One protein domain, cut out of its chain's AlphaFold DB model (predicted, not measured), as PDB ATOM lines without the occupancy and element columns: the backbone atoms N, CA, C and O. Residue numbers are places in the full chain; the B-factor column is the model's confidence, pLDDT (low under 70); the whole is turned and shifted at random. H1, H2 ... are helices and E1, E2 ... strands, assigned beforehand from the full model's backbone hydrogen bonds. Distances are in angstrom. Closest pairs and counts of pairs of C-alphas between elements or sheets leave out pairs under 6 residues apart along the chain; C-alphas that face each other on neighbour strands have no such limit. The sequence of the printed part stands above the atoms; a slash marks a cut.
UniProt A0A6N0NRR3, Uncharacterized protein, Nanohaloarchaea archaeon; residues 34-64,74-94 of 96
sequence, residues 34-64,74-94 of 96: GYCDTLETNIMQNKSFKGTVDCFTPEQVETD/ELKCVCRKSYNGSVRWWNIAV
ATOM      1  N   GLY A  34      89.806 -90.337 -26.589       69.56
ATOM      2  CA  GLY A  34      91.021 -90.899 -27.187       69.56
ATOM      3  C   GLY A  34      91.791 -89.987 -28.152       69.56
ATOM      4  O   GLY A  34      93.017 -89.985 -28.106       69.56
ATOM      5  N   TYR A  35      91.133 -89.197 -29.012       77.56
ATOM      6  CA  TYR A  35      91.861 -88.310 -29.938       77.56
ATOM      7  C   TYR A  35      92.481 -87.100 -29.221       77.56
ATOM      8  O   TYR A  35      93.649 -86.791 -29.461       77.56
ATOM      9  N   CYS A  36      91.737 -86.450 -28.321       80.06
ATOM     10  CA  CYS A  36      92.247 -85.310 -27.557       80.06
ATOM     11  C   CYS A  36      93.280 -85.747 -26.510       80.06
ATOM     12  O   CYS A  36      94.312 -85.092 -26.404       80.06
ATOM     13  N   ASP A  37      93.082 -86.894 -25.856       83.06
ATOM     14  CA  ASP A  37      94.055 -87.520 -24.948       83.06
ATOM     15  C   ASP A  37      95.348 -87.908 -25.675       83.06
ATOM     16  O   ASP A  37      96.456 -87.678 -25.189       83.06
ATOM     17  N   THR A  38      95.230 -88.494 -26.873       84.50
ATOM     18  CA  THR A  38      96.403 -88.849 -27.687       84.50
ATOM     19  C   THR A  38      97.157 -87.593 -28.103       84.50
ATOM     20  O   THR A  38      98.387 -87.565 -28.059       84.50
ATOM     21  N   LEU A  39      96.443 -86.537 -28.498       83.94
ATOM     22  CA  LEU A  39      97.052 -85.258 -28.839       83.94
ATOM     23  C   LEU A  39      97.755 -84.628 -27.631       83.94
ATOM     24  O   LEU A  39      98.900 -84.199 -27.762       83.94
ATOM     25  N   GLU A  40      97.110 -84.617 -26.469       84.94
ATOM     26  CA  GLU A  40      97.682 -84.140 -25.211       84.94
ATOM     27  C   GLU A  40      98.967 -84.898 -24.871       84.94
ATOM     28  O   GLU A  40     100.024 -84.289 -24.690       84.94
ATOM     29  N   THR A  41      98.908 -86.230 -24.904       84.44
ATOM     30  CA  THR A  41     100.052 -87.109 -24.652       84.44
ATOM     31  C   THR A  41     101.195 -86.818 -25.624       84.44
ATOM     32  O   THR A  41     102.339 -86.666 -25.201       84.44
ATOM     33  N   ASN A  42     100.907 -86.665 -26.920       86.06
ATOM     34  CA  ASN A  42     101.919 -86.351 -27.932       86.06
ATOM     35  C   ASN A  42     102.568 -84.977 -27.708       86.06
ATOM     36  O   ASN A  42     103.778 -84.821 -27.897       86.06
ATOM     37  N   ILE A  43     101.789 -83.973 -27.298       84.88
ATOM     38  CA  ILE A  43     102.304 -82.637 -26.977       84.88
ATOM     39  C   ILE A  43     103.182 -82.700 -25.722       84.88
ATOM     40  O   ILE A  43     104.283 -82.150 -25.728       84.88
ATOM     41  N   MET A  44     102.738 -83.404 -24.680       82.56
ATOM     42  CA  MET A  44     103.473 -83.578 -23.423       82.56
ATOM     43  C   MET A  44     104.760 -84.399 -23.592       82.56
ATOM     44  O   MET A  44     105.751 -84.143 -22.909       82.56
ATOM     45  N   GLN A  45     104.789 -85.351 -24.526       84.94
ATOM     46  CA  GLN A  45     105.988 -86.128 -24.861       84.94
ATOM     47  C   GLN A  45     107.020 -85.331 -25.675       84.94
ATOM     48  O   GLN A  45     108.187 -85.731 -25.772       84.94
ATOM     49  N   ASN A  46     106.635 -84.192 -26.255       85.38
ATOM     50  CA  ASN A  46     107.567 -83.336 -26.969       85.38
ATOM     51  C   ASN A  46     108.492 -82.620 -25.976       85.38
ATOM     52  O   ASN A  46     108.098 -81.675 -25.301       85.38
ATOM     53  N   LYS A  47     109.773 -83.007 -25.952       78.62
ATOM     54  CA  LYS A  47     110.797 -82.434 -25.052       78.62
ATOM     55  C   LYS A  47     111.020 -80.922 -25.208       78.62
ATOM     56  O   LYS A  47     111.637 -80.308 -24.343       78.62
ATOM     57  N   SER A  48     110.558 -80.324 -26.307       85.31
ATOM     58  CA  SER A  48     110.619 -78.874 -26.534       85.31
ATOM     59  C   SER A  48     109.390 -78.135 -25.992       85.31
ATOM     60  O   SER A  48     109.387 -76.902 -25.927       85.31
ATOM     61  N   PHE A  49     108.338 -78.862 -25.616       81.69
ATOM     62  CA  PHE A  49     107.149 -78.289 -25.013       81.69
ATOM     63  C   PHE A  49     107.443 -77.893 -23.565       81.69
ATOM     64  O   PHE A  49     107.976 -78.664 -22.774       81.69
ATOM     65  N   LYS A  50     107.106 -76.649 -23.220       86.50
ATOM     66  CA  LYS A  50     107.231 -76.125 -21.857       86.50
ATOM     67  C   LYS A  50     105.857 -75.768 -21.318       86.50
ATOM     68  O   LYS A  50     105.148 -75.020 -21.995       86.50
ATOM     69  N   GLY A  51     105.536 -76.223 -20.112       85.50
ATOM     70  CA  GLY A  51     104.246 -76.003 -19.455       85.50
ATOM     71  C   GLY A  51     103.409 -77.274 -19.372       85.50
ATOM     72  O   GLY A  51     103.898 -78.354 -19.685       85.50
ATOM     73  N   THR A  52     102.156 -77.118 -18.961       84.75
ATOM     74  CA  THR A  52     101.141 -78.176 -19.009       84.75
ATOM     75  C   THR A  52     100.192 -77.916 -20.171       84.75
ATOM     76  O   THR A  52     100.033 -76.766 -20.603       84.75
ATOM     77  N   VAL A  53      99.594 -78.979 -20.700       86.06
ATOM     78  CA  VAL A  53      98.495 -78.893 -21.657       86.06
ATOM     79  C   VAL A  53      97.351 -79.778 -21.182       86.06
ATOM     80  O   VAL A  53      97.610 -80.883 -20.726       86.06
ATOM     81  N   ASP A  54      96.128 -79.269 -21.294       84.75
ATOM     82  CA  ASP A  54      94.894 -80.012 -21.048       84.75
ATOM     83  C   ASP A  54      94.030 -79.929 -22.315       84.75
ATOM     84  O   ASP A  54      93.715 -78.818 -22.758       84.75
ATOM     85  N   CYS A  55      93.670 -81.051 -22.932       84.56
ATOM     86  CA  CYS A  55      92.861 -81.080 -24.153       84.56
ATOM     87  C   CYS A  55      91.463 -81.653 -23.901       84.56
ATOM     88  O   CYS A  55      91.295 -82.740 -23.365       84.56
ATOM     89  N   PHE A  56      90.441 -80.940 -24.371       81.69
ATOM     90  CA  PHE A  56      89.032 -81.259 -24.154       81.69
ATOM     91  C   PHE A  56      88.291 -81.400 -25.479       81.69
ATOM     92  O   PHE A  56      88.655 -80.779 -26.485       81.69
ATOM     93  N   THR A  57      87.211 -82.180 -25.479       78.06
ATOM     94  CA  THR A  57      86.266 -82.153 -26.601       78.06
ATOM     95  C   THR A  57      85.452 -80.849 -26.566       78.06
ATOM     96  O   THR A  57      85.195 -80.335 -25.477       78.06
ATOM     97  N   PRO A  58      85.029 -80.287 -27.715       71.00
ATOM     98  CA  PRO A  58      84.301 -79.013 -27.753       71.00
ATOM     99  C   PRO A  58      83.019 -79.015 -26.911       71.00
ATOM    100  O   PRO A  58      82.688 -78.008 -26.298       71.00
ATOM    101  N   GLU A  59      82.343 -80.165 -26.830       64.56
ATOM    102  CA  GLU A  59      81.133 -80.387 -26.021       64.56
ATOM    103  C   GLU A  59      81.387 -80.217 -24.510       64.56
ATOM    104  O   GLU A  59      80.461 -79.959 -23.755       64.56
ATOM    105  N   GLN A  60      82.637 -80.343 -24.050       60.44
ATOM    106  CA  GLN A  60      83.015 -80.168 -22.641       60.44
ATOM    107  C   GLN A  60      83.435 -78.741 -22.295       60.44
ATOM    108  O   GLN A  60      83.661 -78.439 -21.124       60.44
ATOM    109  N   VAL A  61      83.575 -77.874 -23.298       62.06
ATOM    110  CA  VAL A  61      83.985 -76.479 -23.129       62.06
ATOM    111  C   VAL A  61      82.785 -75.556 -23.367       62.06
ATOM    112  O   VAL A  61      82.874 -74.524 -24.026       62.06
ATOM    113  N   GLU A  62      81.626 -75.926 -22.823       50.28
ATOM    114  CA  GLU A  62      80.508 -75.000 -22.648       50.28
ATOM    115  C   GLU A  62      80.906 -73.975 -21.579       50.28
ATOM    116  O   GLU A  62      80.804 -74.294 -20.400       50.28
ATOM    117  N   THR A  63      81.438 -72.801 -21.964       51.28
ATOM    118  CA  THR A  63      81.098 -71.449 -21.421       51.28
ATOM    119  C   THR A  63      82.143 -70.342 -21.638       51.28
ATOM    120  O   THR A  63      81.763 -69.180 -21.564       51.28
ATOM    121  N   ASP A  64      83.405 -70.630 -21.976       48.41
ATOM    122  CA  ASP A  64      84.461 -69.583 -22.007       48.41
ATOM    123  C   ASP A  64      85.336 -69.576 -23.274       48.41
ATOM    124  O   ASP A  64      86.418 -68.979 -23.312       48.41
ATOM    125  N   GLU A  74      85.280 -78.279 -38.483       65.00
ATOM    126  CA  GLU A  74      84.871 -79.304 -37.516       65.00
ATOM    127  C   GLU A  74      85.934 -79.439 -36.416       65.00
ATOM    128  O   GLU A  74      86.899 -80.204 -36.524       65.00
ATOM    129  N   LEU A  75      85.791 -78.638 -35.362       68.56
ATOM    130  CA  LEU A  75      86.689 -78.658 -34.221       68.56
ATOM    131  C   LEU A  75      86.623 -80.029 -33.559       68.56
ATOM    132  O   LEU A  75      85.565 -80.487 -33.135       68.56
ATOM    133  N   LYS A  76      87.776 -80.691 -33.475       74.44
ATOM    134  CA  LYS A  76      87.920 -82.001 -32.831       74.44
ATOM    135  C   LYS A  76      88.320 -81.861 -31.372       74.44
ATOM    136  O   LYS A  76      87.791 -82.590 -30.541       74.44
ATOM    137  N   CYS A  77      89.241 -80.941 -31.074       80.19
ATOM    138  CA  CYS A  77      89.749 -80.708 -29.723       80.19
ATOM    139  C   CYS A  77      89.985 -79.229 -29.449       80.19
ATOM    140  O   CYS A  77      90.298 -78.444 -30.346       80.19
ATOM    141  N   VAL A  78      89.922 -78.885 -28.173       83.00
ATOM    142  CA  VAL A  78      90.288 -77.583 -27.634       83.00
ATOM    143  C   VAL A  78      91.334 -77.821 -26.553       83.00
ATOM    144  O   VAL A  78      91.053 -78.474 -25.556       83.00
ATOM    145  N   CYS A  79      92.545 -77.309 -26.749       84.50
ATOM    146  CA  CYS A  79      93.656 -77.506 -25.825       84.50
ATOM    147  C   CYS A  79      93.997 -76.211 -25.084       84.50
ATOM    148  O   CYS A  79      94.152 -75.149 -25.690       84.50
ATOM    149  N   ARG A  80      94.173 -76.307 -23.770       86.19
ATOM    150  CA  ARG A  80      94.611 -75.239 -22.875       86.19
ATOM    151  C   ARG A  80      96.062 -75.468 -22.497       86.19
ATOM    152  O   ARG A  80      96.374 -76.478 -21.887       86.19
ATOM    153  N   LYS A  81      96.945 -74.514 -22.782       85.19
ATOM    154  CA  LYS A  81      98.313 -74.505 -22.260       85.19
ATOM    155  C   LYS A  81      98.464 -73.534 -21.111       85.19
ATOM    156  O   LYS A  81      98.109 -72.363 -21.248       85.19
ATOM    157  N   SER A  82      99.145 -73.990 -20.069       84.31
ATOM    158  CA  SER A  82      99.589 -73.157 -18.956       84.31
ATOM    159  C   SER A  82     101.113 -73.158 -18.878       84.31
ATOM    160  O   SER A  82     101.747 -74.206 -18.757       84.31
ATOM    161  N   TYR A  83     101.735 -71.982 -18.971       86.94
ATOM    162  CA  TYR A  83     103.189 -71.834 -18.851       86.94
ATOM    163  C   TYR A  83     103.560 -70.470 -18.267       86.94
ATOM    164  O   TYR A  83     103.115 -69.444 -18.776       86.94
ATOM    165  N   ASN A  84     104.392 -70.450 -17.218       85.25
ATOM    166  CA  ASN A  84     104.839 -69.224 -16.537       85.25
ATOM    167  C   ASN A  84     103.687 -68.264 -16.171       85.25
ATOM    168  O   ASN A  84     103.771 -67.062 -16.409       85.25
ATOM    169  N   GLY A  85     102.577 -68.800 -15.651       84.69
ATOM    170  CA  GLY A  85     101.393 -68.013 -15.279       84.69
ATOM    171  C   GLY A  85     100.561 -67.488 -16.456       84.69
ATOM    172  O   GLY A  85      99.543 -66.844 -16.237       84.69
ATOM    173  N   SER A  86     100.958 -67.774 -17.700       79.38
ATOM    174  CA  SER A  86     100.173 -67.462 -18.896       79.38
ATOM    175  C   SER A  86      99.327 -68.661 -19.306       79.38
ATOM    176  O   SER A  86      99.846 -69.774 -19.419       79.38
ATOM    177  N   VAL A  87      98.045 -68.415 -19.582       81.75
ATOM    178  CA  VAL A  87      97.108 -69.407 -20.123       81.75
ATOM    179  C   VAL A  87      96.807 -69.066 -21.578       81.75
ATOM    180  O   VAL A  87      96.507 -67.917 -21.903       81.75
ATOM    181  N   ARG A  88      96.892 -70.057 -22.467       82.38
ATOM    182  CA  ARG A  88      96.558 -69.908 -23.888       82.38
ATOM    183  C   ARG A  88      95.713 -71.078 -24.367       82.38
ATOM    184  O   ARG A  88      96.058 -72.225 -24.109       82.38
ATOM    185  N   TRP A  89      94.655 -70.772 -25.104       81.38
ATOM    186  CA  TRP A  89      93.766 -71.760 -25.707       81.38
ATOM    187  C   TRP A  89      94.080 -71.944 -27.193       81.38
ATOM    188  O   TRP A  89      94.409 -70.977 -27.889       81.38
ATOM    189  N   TRP A  90      93.978 -73.182 -27.668       80.19
ATOM    190  CA  TRP A  90      94.156 -73.563 -29.064       80.19
ATOM    191  C   TRP A  90      93.029 -74.466 -29.530       80.19
ATOM    192  O   TRP A  90      92.705 -75.459 -28.882       80.19
ATOM    193  N   ASN A  91      92.498 -74.147 -30.702       78.38
ATOM    194  CA  ASN A  91      91.468 -74.940 -31.346       78.38
ATOM    195  C   ASN A  91      92.125 -75.847 -32.379       78.38
ATOM    196  O   ASN A  91      92.913 -75.384 -33.208       78.38
ATOM    197  N   ILE A  92      91.802 -77.130 -32.326       76.44
ATOM    198  CA  ILE A  92      92.332 -78.146 -33.222       76.44
ATOM    199  C   ILE A  92      91.197 -78.570 -34.143       76.44
ATOM    200  O   ILE A  92      90.323 -79.358 -33.772       76.44
ATOM    201  N   ALA A  93      91.215 -78.005 -35.345       73.25
ATOM    202  CA  ALA A  93      90.427 -78.482 -36.468       73.25
ATOM    203  C   ALA A  93      91.230 -79.540 -37.228       73.25
ATOM    204  O   ALA A  93      92.442 -79.396 -37.402       73.25
ATOM    205  N   VAL A  94      90.557 -80.573 -37.724       60.59
ATOM    206  CA  VAL A  94      91.107 -81.392 -38.808       60.59
ATOM    207  C   VAL A  94      90.595 -80.819 -40.123       60.59
ATOM    208  O   VAL A  94      89.389 -80.725 -40.331       60.59
TER     209      VAL A  94
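This is residues 34 to 64 and 74 to 94 of the 96 residues of an uncharacterized protein of Nanohaloarchaea archaeon (UniProt A0A6N0NRR3). One helix, H1, lies over one face of a small three-stranded sheet and covers E1 and E2, running along them; E3, joined to E2 in a tight hairpin, is the edge strand beyond that cover, and the opposite face of the sheet bears no named helix. This makes two layers, a helix layer and a sheet layer. The 52 printed residues hold one named helix and three named strands, in the order H1, E1, E2, E3; the sheet, E1 - E2 - E3, is antiparallel throughout, and the class is mixed, helices and strands. The whole is compact, with a radius of gyration of the C-alphas of 11.0 A and spans of 28 by 22 by 15 A.

Start at H1, residues 34 to 45, where every O i to N i+4 pair is within hydrogen-bond range. It is on the sheet at a height of 8.5 A, over E1, residues 52 to 56, and E2, residues 75 to 83. It runs along the strands, at 10 degrees to E1 on the local plane. Its closest C-alphas to E1 are Cys 36 and Cys 55, 5.5 A; to E2, Cys 36 and Cys 77, 5.7 A. Between E1 and E2, find N 54 and O 80 at 2.9 A. E3, residues 86 to 93, forms a hairpin with E2; there N 79 and O 90 are 2.8 A apart.

Find C-alpha 34 at (91.021, -90.899, -27.187); from there H1 runs 15.9 A. E1 is 13.5 A long, and E2, 23.6 A, begins at C-alpha 75 (86.689, -78.658, -34.221). E3, 22.9 A, ends at C-alpha 93 (90.427, -78.482, -36.468).

The farthest C-alphas, Lys 47 and Thr 63, are 31.9 A apart. Residues 65 to 73 are not printed, and C-alphas 64 and 74 are 18.3 A apart across this cut. Of the links printed whole, H1 to E1 is short and E2 to E3 tight. Mean pLDDT of the printed part is 78.1; residue 34, residues 59 to 64, residues 74 to 75 and residue 94 are under 70.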